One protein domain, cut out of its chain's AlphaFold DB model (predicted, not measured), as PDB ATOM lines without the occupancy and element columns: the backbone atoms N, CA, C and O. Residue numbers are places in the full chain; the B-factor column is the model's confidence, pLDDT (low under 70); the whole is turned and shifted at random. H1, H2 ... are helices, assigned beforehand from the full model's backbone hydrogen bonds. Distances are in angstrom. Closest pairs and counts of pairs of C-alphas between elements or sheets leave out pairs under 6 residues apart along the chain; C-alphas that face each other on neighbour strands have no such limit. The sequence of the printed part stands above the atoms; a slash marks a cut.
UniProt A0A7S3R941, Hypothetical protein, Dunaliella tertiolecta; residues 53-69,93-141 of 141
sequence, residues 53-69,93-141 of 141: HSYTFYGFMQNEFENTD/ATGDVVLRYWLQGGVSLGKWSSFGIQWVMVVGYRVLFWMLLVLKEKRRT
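What this domain is: This is residues 53 to 69 and 93 to 141 of the 141 residues of the protein "Hypothetical protein" of Dunaliella tertiolecta (UniProt A0A7S3R941). One long helix, H3, sticks out as a lone arm, residues 119 to 141, from a small body at its other end. In that body the first turns of H3, the helix H1 and the short helix H2 lie with H1 between the other two, and the loop of residues 103 to 110 leads from H2 back to H3. The printed part has 66 residues with three named helices, in the order H1, H2, H3 along the chain, and no named strand; the class is all helix. The whole is extended, with a radius of gyration of the C-alphas of 18.1 A, and its C-alphas span 63 by 18 by 14 A, the length being made in large part by the arm.

How they stand to each other: H3, residues 111 to 140, touches H1, residues 53 to 65, with residues 111 to 118 of H3 alone. Their closest C-alphas are those of Gly 59 and Ser 114, 5.5 A apart. The two run opposite ways at a shallow tilt of 20 degrees, and their centres are 22.3 A apart. H1 also touches H2, residues 95 to 102, with residues 61 to 65 of H1 alone. The closest C-alphas of this pair are those of Phe 65 and Gly 95, 4.4 A apart. H1 and H2 run opposite ways at a shallow tilt of 21 degrees, with 11.5 A from centre to centre. H2 and H3 follow each other in the chain but are apart. In H1, H2 and H3 every pair of backbone O of residue i and N of residue i+4 is within hydrogen-bond range.

Where its parts are: H3 has 30 residues, from Lys 111 to Arg 140, and measures 44.8 A from first to last C-alpha. It begins with C-alpha 111 at (-37.037, -14.667, 45.929) and ends with C-alpha 140 at (-79.287, -14.461, 30.970). H1 has 13 residues, from His 53 to Phe 65, with 17.7 A from first to last C-alpha, and C-alpha 53 is at (-50.745, -11.332, 51.766). H2 has 8 residues, from Gly 95 to Trp 102, with 10.8 A from first to last C-alpha.

The domain as a whole: The two C-alphas farthest apart are those of Ala 93 and Thr 141, 63.0 A. Residues 119 to 141, of which 119 to 140 belong to H3, stand free; the body without them has 43 residues and spans 29 by 18 by 15 A. Residues 70 to 92 are not printed, and C-alphas 69 and 93 are 6.6 A apart across this cut, which lies in the link from H1 to H2. The link from H2 to H3 is short, with 8 residues. The mean pLDDT of the printed part is 81.8, and residue 93, residues 104 to 109 and residue 141 are under 70.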
ATOM      1  N   HIS A  53     -51.540 -12.034  50.768       83.56
ATOM      2  CA  HIS A  53     -50.745 -11.332  51.766       83.56
ATOM      3  C   HIS A  53     -49.669 -12.224  52.387       83.56
ATOM      4  O   HIS A  53     -48.552 -11.752  52.598       83.56
ATOM      5  N   SER A  54     -49.967 -13.510  52.597       82.69
ATOM      6  CA  SER A  54     -49.014 -14.471  53.157       82.69
ATOM      7  C   SER A  54     -47.799 -14.652  52.242       82.69
ATOM      8  O   SER A  54     -46.665 -14.503  52.688       82.69
ATOM      9  N   TYR A  55     -48.010 -14.885  50.941       83.06
ATOM     10  CA  TYR A  55     -46.914 -15.096  49.984       83.06
ATOM     11  C   TYR A  55     -46.086 -13.833  49.743       83.06
ATOM     12  O   TYR A  55     -44.862 -13.915  49.625       83.06
ATOM     13  N   THR A  56     -46.711 -12.652  49.725       85.62
ATOM     14  CA  THR A  56     -45.948 -11.398  49.617       85.62
ATOM     15  C   THR A  56     -45.148 -11.066  50.844       85.62
ATOM     16  O   THR A  56     -44.053 -10.529  50.711       85.62
ATOM     17  N   PHE A  57     -45.679 -11.371  52.025       84.19
ATOM     18  CA  PHE A  57     -44.960 -11.136  53.264       84.19
ATOM     19  C   PHE A  57     -43.697 -11.998  53.306       84.19
ATOM     20  O   PHE A  57     -42.621 -11.487  53.604       84.19
ATOM     21  N   TYR A  58     -43.792 -13.261  52.880       83.44
ATOM     22  CA  TYR A  58     -42.623 -14.126  52.732       83.44
ATOM     23  C   TYR A  58     -41.597 -13.585  51.726       83.44
ATOM     24  O   TYR A  58     -40.404 -13.578  52.027       83.44
ATOM     25  N   GLY A  59     -42.041 -13.081  50.571       84.81
ATOM     26  CA  GLY A  59     -41.152 -12.477  49.573       84.81
ATOM     27  C   GLY A  59     -40.486 -11.178  50.044       84.81
ATOM     28  O   GLY A  59     -39.302 -10.978  49.790       84.81
ATOM     29  N   PHE A  60     -41.219 -10.320  50.756       85.00
ATOM     30  CA  PHE A  60     -40.697  -9.078  51.334       85.00
ATOM     31  C   PHE A  60     -39.663  -9.364  52.427       85.00
ATOM     32  O   PHE A  60     -38.574  -8.804  52.400       85.00
ATOM     33  N   MET A  61     -39.975 -10.288  53.342       83.88
ATOM     34  CA  MET A  61     -39.068 -10.663  54.427       83.88
ATOM     35  C   MET A  61     -37.768 -11.263  53.892       83.88
ATOM     36  O   MET A  61     -36.695 -10.893  54.349       83.88
ATOM     37  N   GLN A  62     -37.833 -12.124  52.876       82.69
ATOM     38  CA  GLN A  62     -36.610 -12.600  52.230       82.69
ATOM     39  C   GLN A  62     -35.880 -11.480  51.478       82.69
ATOM     40  O   GLN A  62     -34.669 -11.411  51.555       82.69
ATOM     41  N   ASN A  63     -36.572 -10.560  50.800       85.56
ATOM     42  CA  ASN A  63     -35.891  -9.482  50.076       85.56
ATOM     43  C   ASN A  63     -35.104  -8.524  50.985       85.56
ATOM     44  O   ASN A  63     -34.045  -8.058  50.576       85.56
ATOM     45  N   GLU A  64     -35.633  -8.211  52.168       84.00
ATOM     46  CA  GLU A  64     -35.022  -7.240  53.084       84.00
ATOM     47  C   GLU A  64     -34.014  -7.877  54.049       84.00
ATOM     48  O   GLU A  64     -33.005  -7.257  54.383       84.00
ATOM     49  N   PHE A  65     -34.279  -9.104  54.510       83.00
ATOM     50  CA  PHE A  65     -33.484  -9.750  55.558       83.00
ATOM     51  C   PHE A  65     -32.472 -10.779  55.033       83.00
ATOM     52  O   PHE A  65     -31.621 -11.233  55.797       83.00
ATOM     53  N   GLU A  66     -32.518 -11.148  53.749       80.50
ATOM     54  CA  GLU A  66     -31.505 -12.021  53.146       80.50
ATOM     55  C   GLU A  66     -30.175 -11.261  53.004       80.50
ATOM     56  O   GLU A  66     -30.087 -10.251  52.303       80.50
ATOM     57  N   ASN A  67     -29.126 -11.764  53.660       78.12
ATOM     58  CA  ASN A  67     -27.781 -11.173  53.688       78.12
ATOM     59  C   ASN A  67     -27.693  -9.759  54.301       78.12
ATOM     60  O   ASN A  67     -26.758  -9.021  53.981       78.12
ATOM     61  N   THR A  68     -28.637  -9.358  55.162       75.50
ATOM     62  CA  THR A  68     -28.525  -8.102  55.921       75.50
ATOM     63  C   THR A  68     -28.275  -8.359  57.404       75.50
ATOM     64  O   THR A  68     -28.940  -9.167  58.049       75.50
ATOM     65  N   ASP A  69     -27.304  -7.632  57.952       71.25
ATOM     66  CA  ASP A  69     -26.927  -7.643  59.363       71.25
ATOM     67  C   ASP A  69     -27.197  -6.265  59.976       71.25
ATOM     68  O   ASP A  69     -27.147  -5.248  59.281       71.25
ATOM     69  N   ALA A  93     -29.128  -8.198  65.592       66.12
ATOM     70  CA  ALA A  93     -29.708  -9.437  65.096       66.12
ATOM     71  C   ALA A  93     -29.386  -9.521  63.601       66.12
ATOM     72  O   ALA A  93     -29.678  -8.598  62.833       66.12
ATOM     73  N   THR A  94     -28.762 -10.621  63.199       74.69
ATOM     74  CA  THR A  94     -28.607 -10.985  61.791       74.69
ATOM     75  C   THR A  94     -29.980 -11.263  61.186       74.69
ATOM     76  O   THR A  94     -30.845 -11.866  61.837       74.69
ATOM     77  N   GLY A  95     -30.188 -10.846  59.935       74.44
ATOM     78  CA  GLY A  95     -31.436 -11.045  59.199       74.44
ATOM     79  C   GLY A  95     -31.886 -12.508  59.160       74.44
ATOM     80  O   GLY A  95     -33.082 -12.782  59.256       74.44
ATOM     81  N   ASP A  96     -30.950 -13.465  59.191       77.19
ATOM     82  CA  ASP A  96     -31.254 -14.899  59.279       77.19
ATOM     83  C   ASP A  96     -32.010 -15.297  60.555       77.19
ATOM     84  O   ASP A  96     -32.821 -16.227  60.529       77.19
ATOM     85  N   VAL A  97     -31.775 -14.623  61.686       77.12
ATOM     86  CA  VAL A  97     -32.471 -14.913  62.953       77.12
ATOM     87  C   VAL A  97     -33.930 -14.470  62.864       77.12
ATOM     88  O   VAL A  97     -34.833 -15.215  63.254       77.12
ATOM     89  N   VAL A  98     -34.165 -13.291  62.285       77.56
ATOM     90  CA  VAL A  98     -35.508 -12.757  62.012       77.56
ATOM     91  C   VAL A  98     -36.240 -13.667  61.027       77.56
ATOM     92  O   VAL A  98     -37.392 -14.043  61.256       77.56
ATOM     93  N   LEU A  99     -35.548 -14.093  59.970       79.06
ATOM     94  CA  LEU A  99     -36.091 -14.981  58.953       79.06
ATOM     95  C   LEU A  99     -36.512 -16.330  59.555       79.06
ATOM     96  O   LEU A  99     -37.611 -16.803  59.284       79.06
ATOM     97  N   ARG A 100     -35.698 -16.920  60.438       77.69
ATOM     98  CA  ARG A 100     -36.021 -18.189  61.120       77.69
ATOM     99  C   ARG A 100     -37.221 -18.089  62.058       77.69
ATOM    100  O   ARG A 100     -37.982 -19.049  62.139       77.69
ATOM    101  N   TYR A 101     -37.397 -16.956  62.736       77.88
ATOM    102  CA  TYR A 101     -38.537 -16.725  63.626       77.88
ATOM    103  C   TYR A 101     -39.852 -16.569  62.846       77.88
ATOM    104  O   TYR A 101     -40.861 -17.185  63.186       77.88
ATOM    105  N   TRP A 102     -39.844 -15.785  61.764       72.56
ATOM    106  CA  TRP A 102     -41.058 -15.498  60.989       72.56
ATOM    107  C   TRP A 102     -41.398 -16.563  59.936       72.56
ATOM    108  O   TRP A 102     -42.573 -16.757  59.627       72.56
ATOM    109  N   LEU A 103     -40.408 -17.285  59.395       71.12
ATOM    110  CA  LEU A 103     -40.594 -18.340  58.381       71.12
ATOM    111  C   LEU A 103     -40.475 -19.768  58.941       71.12
ATOM    112  O   LEU A 103     -40.209 -20.714  58.197       71.12
ATOM    113  N   GLN A 104     -40.732 -19.963  60.236       54.72
ATOM    114  CA  GLN A 104     -40.571 -21.240  60.953       54.72
ATOM    115  C   GLN A 104     -41.413 -22.425  60.400       54.72
ATOM    116  O   GLN A 104     -41.268 -23.556  60.856       54.72
ATOM    117  N   GLY A 105     -42.262 -22.197  59.388       57.66
ATOM    118  CA  GLY A 105     -43.079 -23.196  58.682       57.66
ATOM    119  C   GLY A 105     -42.428 -23.900  57.478       57.66
ATOM    120  O   GLY A 105     -43.114 -24.645  56.783       57.66
ATOM    121  N   GLY A 106     -41.135 -23.696  57.203       51.84
ATOM    122  CA  GLY A 106     -40.363 -24.587  56.317       51.84
ATOM    123  C   GLY A 106     -40.516 -24.381  54.805       51.84
ATOM    124  O   GLY A 106     -40.014 -25.197  54.036       51.84
ATOM    125  N   VAL A 107     -41.148 -23.299  54.346       57.41
ATOM    126  CA  VAL A 107     -41.154 -22.946  52.915       57.41
ATOM    127  C   VAL A 107     -40.184 -21.793  52.680       57.41
ATOM    128  O   VAL A 107     -40.567 -20.627  52.640       57.41
ATOM    129  N   SER A 108     -38.901 -22.115  52.513       59.94
ATOM    130  CA  SER A 108     -37.922 -21.184  51.942       59.94
ATOM    131  C   SER A 108     -38.182 -21.064  50.435       59.94
ATOM    132  O   SER A 108     -37.450 -21.599  49.601       59.94
ATOM    133  N   LEU A 109     -39.307 -20.445  50.075       62.41
ATOM    134  CA  LEU A 109     -39.616 -20.094  48.694       62.41
ATOM    135  C   LEU A 109     -38.645 -19.000  48.286       62.41
ATOM    136  O   LEU A 109     -38.821 -17.874  48.730       62.41
ATOM    137  N   GLY A 110     -37.642 -19.325  47.470       71.19
ATOM    138  CA  GLY A 110     -36.653 -18.342  47.038       71.19
ATOM    139  C   GLY A 110     -37.304 -17.098  46.426       71.19
ATOM    140  O   GLY A 110     -38.435 -17.154  45.926       71.19
ATOM    141  N   LYS A 111     -36.575 -15.976  46.427       72.94
ATOM    142  CA  LYS A 111     -37.037 -14.667  45.929       72.94
ATOM    143  C   LYS A 111     -37.870 -14.767  44.643       72.94
ATOM    144  O   LYS A 111     -38.995 -14.278  44.578       72.94
ATOM    145  N   TRP A 112     -37.350 -15.473  43.641       82.00
ATOM    146  CA  TRP A 112     -37.989 -15.645  42.332       82.00
ATOM    147  C   TRP A 112     -39.232 -16.541  42.356       82.00
ATOM    148  O   TRP A 112     -40.185 -16.299  41.613       82.00
ATOM    149  N   SER A 113     -39.262 -17.546  43.229       79.69
ATOM    150  CA  SER A 113     -40.409 -18.445  43.392       79.69
ATOM    151  C   SER A 113     -41.613 -17.712  43.982       79.69
ATOM    152  O   SER A 113     -42.737 -17.912  43.521       79.69
ATOM    153  N   SER A 114     -41.377 -16.803  44.932       80.44
ATOM    154  CA  SER A 114     -42.426 -15.960  45.517       80.44
ATOM    155  C   SER A 114     -43.058 -15.026  44.472       80.44
ATOM    156  O   SER A 114     -44.284 -14.919  44.401       80.44
ATOM    157  N   PHE A 115     -42.255 -14.437  43.576       84.69
ATOM    158  CA  PHE A 115     -42.773 -13.668  42.434       84.69
ATOM    159  C   PHE A 115     -43.574 -14.529  41.448       84.69
ATOM    160  O   PHE A 115     -44.616 -14.090  40.958       84.69
ATOM    161  N   GLY A 116     -43.122 -15.756  41.179       89.31
ATOM    162  CA  GLY A 116     -43.825 -16.690  40.296       89.31
ATOM    163  C   GLY A 116     -45.223 -17.046  40.808       89.31
ATOM    164  O   GLY A 116     -46.198 -16.927  40.066       89.31
ATOM    165  N   ILE A 117     -45.339 -17.403  42.092       87.50
ATOM    166  CA  ILE A 117     -46.632 -17.692  42.742       87.50
ATOM    167  C   ILE A 117     -47.554 -16.479  42.645       87.50
ATOM    168  O   ILE A 117     -48.735 -16.605  42.312       87.50
ATOM    169  N   GLN A 118     -46.998 -15.292  42.869       87.25
ATOM    170  CA  GLN A 118     -47.776 -14.075  42.837       87.25
ATOM    171  C   GLN A 118     -48.359 -13.765  41.462       87.25
ATOM    172  O   GLN A 118     -49.519 -13.362  41.327       87.25
ATOM    173  N   TRP A 119     -47.562 -13.994  40.427       91.69
ATOM    174  CA  TRP A 119     -47.987 -13.809  39.051       91.69
ATOM    175  C   TRP A 119     -49.103 -14.791  38.669       91.69
ATOM    176  O   TRP A 119     -50.112 -14.392  38.082       91.69
ATOM    177  N   VAL A 120     -48.983 -16.051  39.101       92.56
ATOM    178  CA  VAL A 120     -50.015 -17.081  38.911       92.56
ATOM    179  C   VAL A 120     -51.330 -16.690  39.587       92.56
ATOM    180  O   VAL A 120     -52.384 -16.821  38.965       92.56
ATOM    181  N   MET A 121     -51.296 -16.156  40.812       90.31
ATOM    182  CA  MET A 121     -52.510 -15.693  41.496       90.31
ATOM    183  C   MET A 121     -53.217 -14.571  40.730       90.31
ATOM    184  O   MET A 121     -54.436 -14.615  40.561       90.31
ATOM    185  N   VAL A 122     -52.470 -13.589  40.213       92.69
ATOM    186  CA  VAL A 122     -53.043 -12.486  39.422       92.69
ATOM    187  C   VAL A 122     -53.736 -13.015  38.170       92.69
ATOM    188  O   VAL A 122     -54.889 -12.661  37.910       92.69
ATOM    189  N   VAL A 123     -53.061 -13.876  37.406       95.25
ATOM    190  CA  VAL A 123     -53.640 -14.481  36.199       95.25
ATOM    191  C   VAL A 123     -54.859 -15.332  36.560       95.25
ATOM    192  O   VAL A 123     -55.911 -15.186  35.937       95.25
ATOM    193  N   GLY A 124     -54.762 -16.146  37.613       93.88
ATOM    194  CA  GLY A 124     -55.855 -16.977  38.113       93.88
ATOM    195  C   GLY A 124     -57.108 -16.168  38.449       93.88
ATOM    196  O   GLY A 124     -58.197 -16.504  37.984       93.88
ATOM    197  N   TYR A 125     -56.971 -15.052  39.170       90.88
ATOM    198  CA  TYR A 125     -58.108 -14.185  39.494       90.88
ATOM    199  C   TYR A 125     -58.705 -13.491  38.268       90.88
ATOM    200  O   TYR A 125     -59.928 -13.350  38.181       90.88
ATOM    201  N   ARG A 126     -57.881 -13.088  37.294       94.12
ATOM    202  CA  ARG A 126     -58.367 -12.496  36.035       94.12
ATOM    203  C   ARG A 126     -59.167 -13.505  35.211       94.12
ATOM    204  O   ARG A 126     -60.234 -13.156  34.710       94.12
ATOM    205  N   VAL A 127     -58.691 -14.746  35.121       96.50
ATOM    206  CA  VAL A 127     -59.396 -15.833  34.425       96.50
ATOM    207  C   VAL A 127     -60.685 -16.200  35.156       96.50
ATOM    208  O   VAL A 127     -61.728 -16.302  34.516       96.50
ATOM    209  N   LEU A 128     -60.656 -16.333  36.485       93.00
ATOM    210  CA  LEU A 128     -61.853 -16.603  37.286       93.00
ATOM    211  C   LEU A 128     -62.918 -15.520  37.078       93.00
ATOM    212  O   LEU A 128     -64.082 -15.834  36.833       93.00
ATOM    213  N   PHE A 129     -62.518 -14.250  37.129       93.69
ATOM    214  CA  PHE A 129     -63.411 -13.126  36.870       93.69
ATOM    215  C   PHE A 129     -64.021 -13.195  35.465       93.69
ATOM    216  O   PHE A 129     -65.236 -13.060  35.314       93.69
ATOM    217  N   TRP A 130     -63.202 -13.468  34.448       96.06
ATOM    218  CA  TRP A 130     -63.675 -13.634  33.076       96.06
ATOM    219  C   TRP A 130     -64.671 -14.797  32.942       96.06
ATOM    220  O   TRP A 130     -65.748 -14.616  32.376       96.06
ATOM    221  N   MET A 131     -64.380 -15.955  33.543       95.56
ATOM    222  CA  MET A 131     -65.291 -17.104  33.548       95.56
ATOM    223  C   MET A 131     -66.638 -16.773  34.202       95.56
ATOM    224  O   MET A 131     -67.689 -17.123  33.664       95.56
ATOM    225  N   LEU A 132     -66.635 -16.066  35.336       94.62
ATOM    226  CA  LEU A 132     -67.870 -15.654  36.011       94.62
ATOM    227  C   LEU A 132     -68.717 -14.705  35.152       94.62
ATOM    228  O   LEU A 132     -69.945 -14.815  35.162       94.62
ATOM    229  N   LEU A 133     -68.087 -13.801  34.395       95.25
ATOM    230  CA  LEU A 133     -68.794 -12.920  33.461       95.25
ATOM    231  C   LEU A 133     -69.467 -13.710  32.337       95.25
ATOM    232  O   LEU A 133     -70.663 -13.528  32.107       95.25
ATOM    233  N   VAL A 134     -68.740 -14.637  31.709       93.81
ATOM    234  CA  VAL A 134     -69.272 -15.485  30.628       93.81
ATOM    235  C   VAL A 134     -70.422 -16.365  31.127       93.81
ATOM    236  O   VAL A 134     -71.457 -16.485  30.472       93.81
ATOM    237  N   LEU A 135     -70.296 -16.951  32.322       94.94
ATOM    238  CA  LEU A 135     -71.369 -17.744  32.931       94.94
ATOM    239  C   LEU A 135     -72.612 -16.903  33.240       94.94
ATOM    240  O   LEU A 135     -73.738 -17.371  33.065       94.94
ATOM    241  N   LYS A 136     -72.427 -15.664  33.707       94.06
ATOM    242  CA  LYS A 136     -73.532 -14.736  33.978       94.06
ATOM    243  C   LYS A 136     -74.255 -14.340  32.694       94.06
ATOM    244  O   LYS A 136     -75.483 -14.279  32.699       94.06
ATOM    245  N   GLU A 137     -73.511 -14.078  31.625       94.25
ATOM    246  CA  GLU A 137     -74.065 -13.779  30.304       94.25
ATOM    247  C   GLU A 137     -74.883 -14.964  29.775       94.25
ATOM    248  O   GLU A 137     -76.061 -14.804  29.452       94.25
ATOM    249  N   LYS A 138     -74.320 -16.174  29.834       87.62
ATOM    250  CA  LYS A 138     -74.982 -17.401  29.372       87.62
ATOM    251  C   LYS A 138     -76.216 -17.794  30.189       87.62
ATOM    252  O   LYS A 138     -77.099 -18.441  29.655       87.62
ATOM    253  N   ARG A 139     -76.302 -17.418  31.473       87.75
ATOM    254  CA  ARG A 139     -77.512 -17.628  32.297       87.75
ATOM    255  C   ARG A 139     -78.635 -16.634  31.964       87.75
ATOM    256  O   ARG A 139     -79.778 -16.862  32.339       87.75
ATOM    257  N   ARG A 140     -78.305 -15.487  31.360       75.75
ATOM    258  CA  ARG A 140     -79.287 -14.461  30.970       75.75
ATOM    259  C   ARG A 140     -79.926 -14.760  29.607       75.75
ATOM    260  O   ARG A 140     -80.998 -14.225  29.345       75.75
ATOM    261  N   THR A 141     -79.256 -15.549  28.767       61.97
ATOM    262  CA  THR A 141     -79.763 -16.009  27.461       61.97
ATOM    263  C   THR A 141     -80.535 -17.307  27.631       61.97
ATOM    264  O   THR A 141     -81.551 -17.464  26.925       61.97
TER     265      THR A 141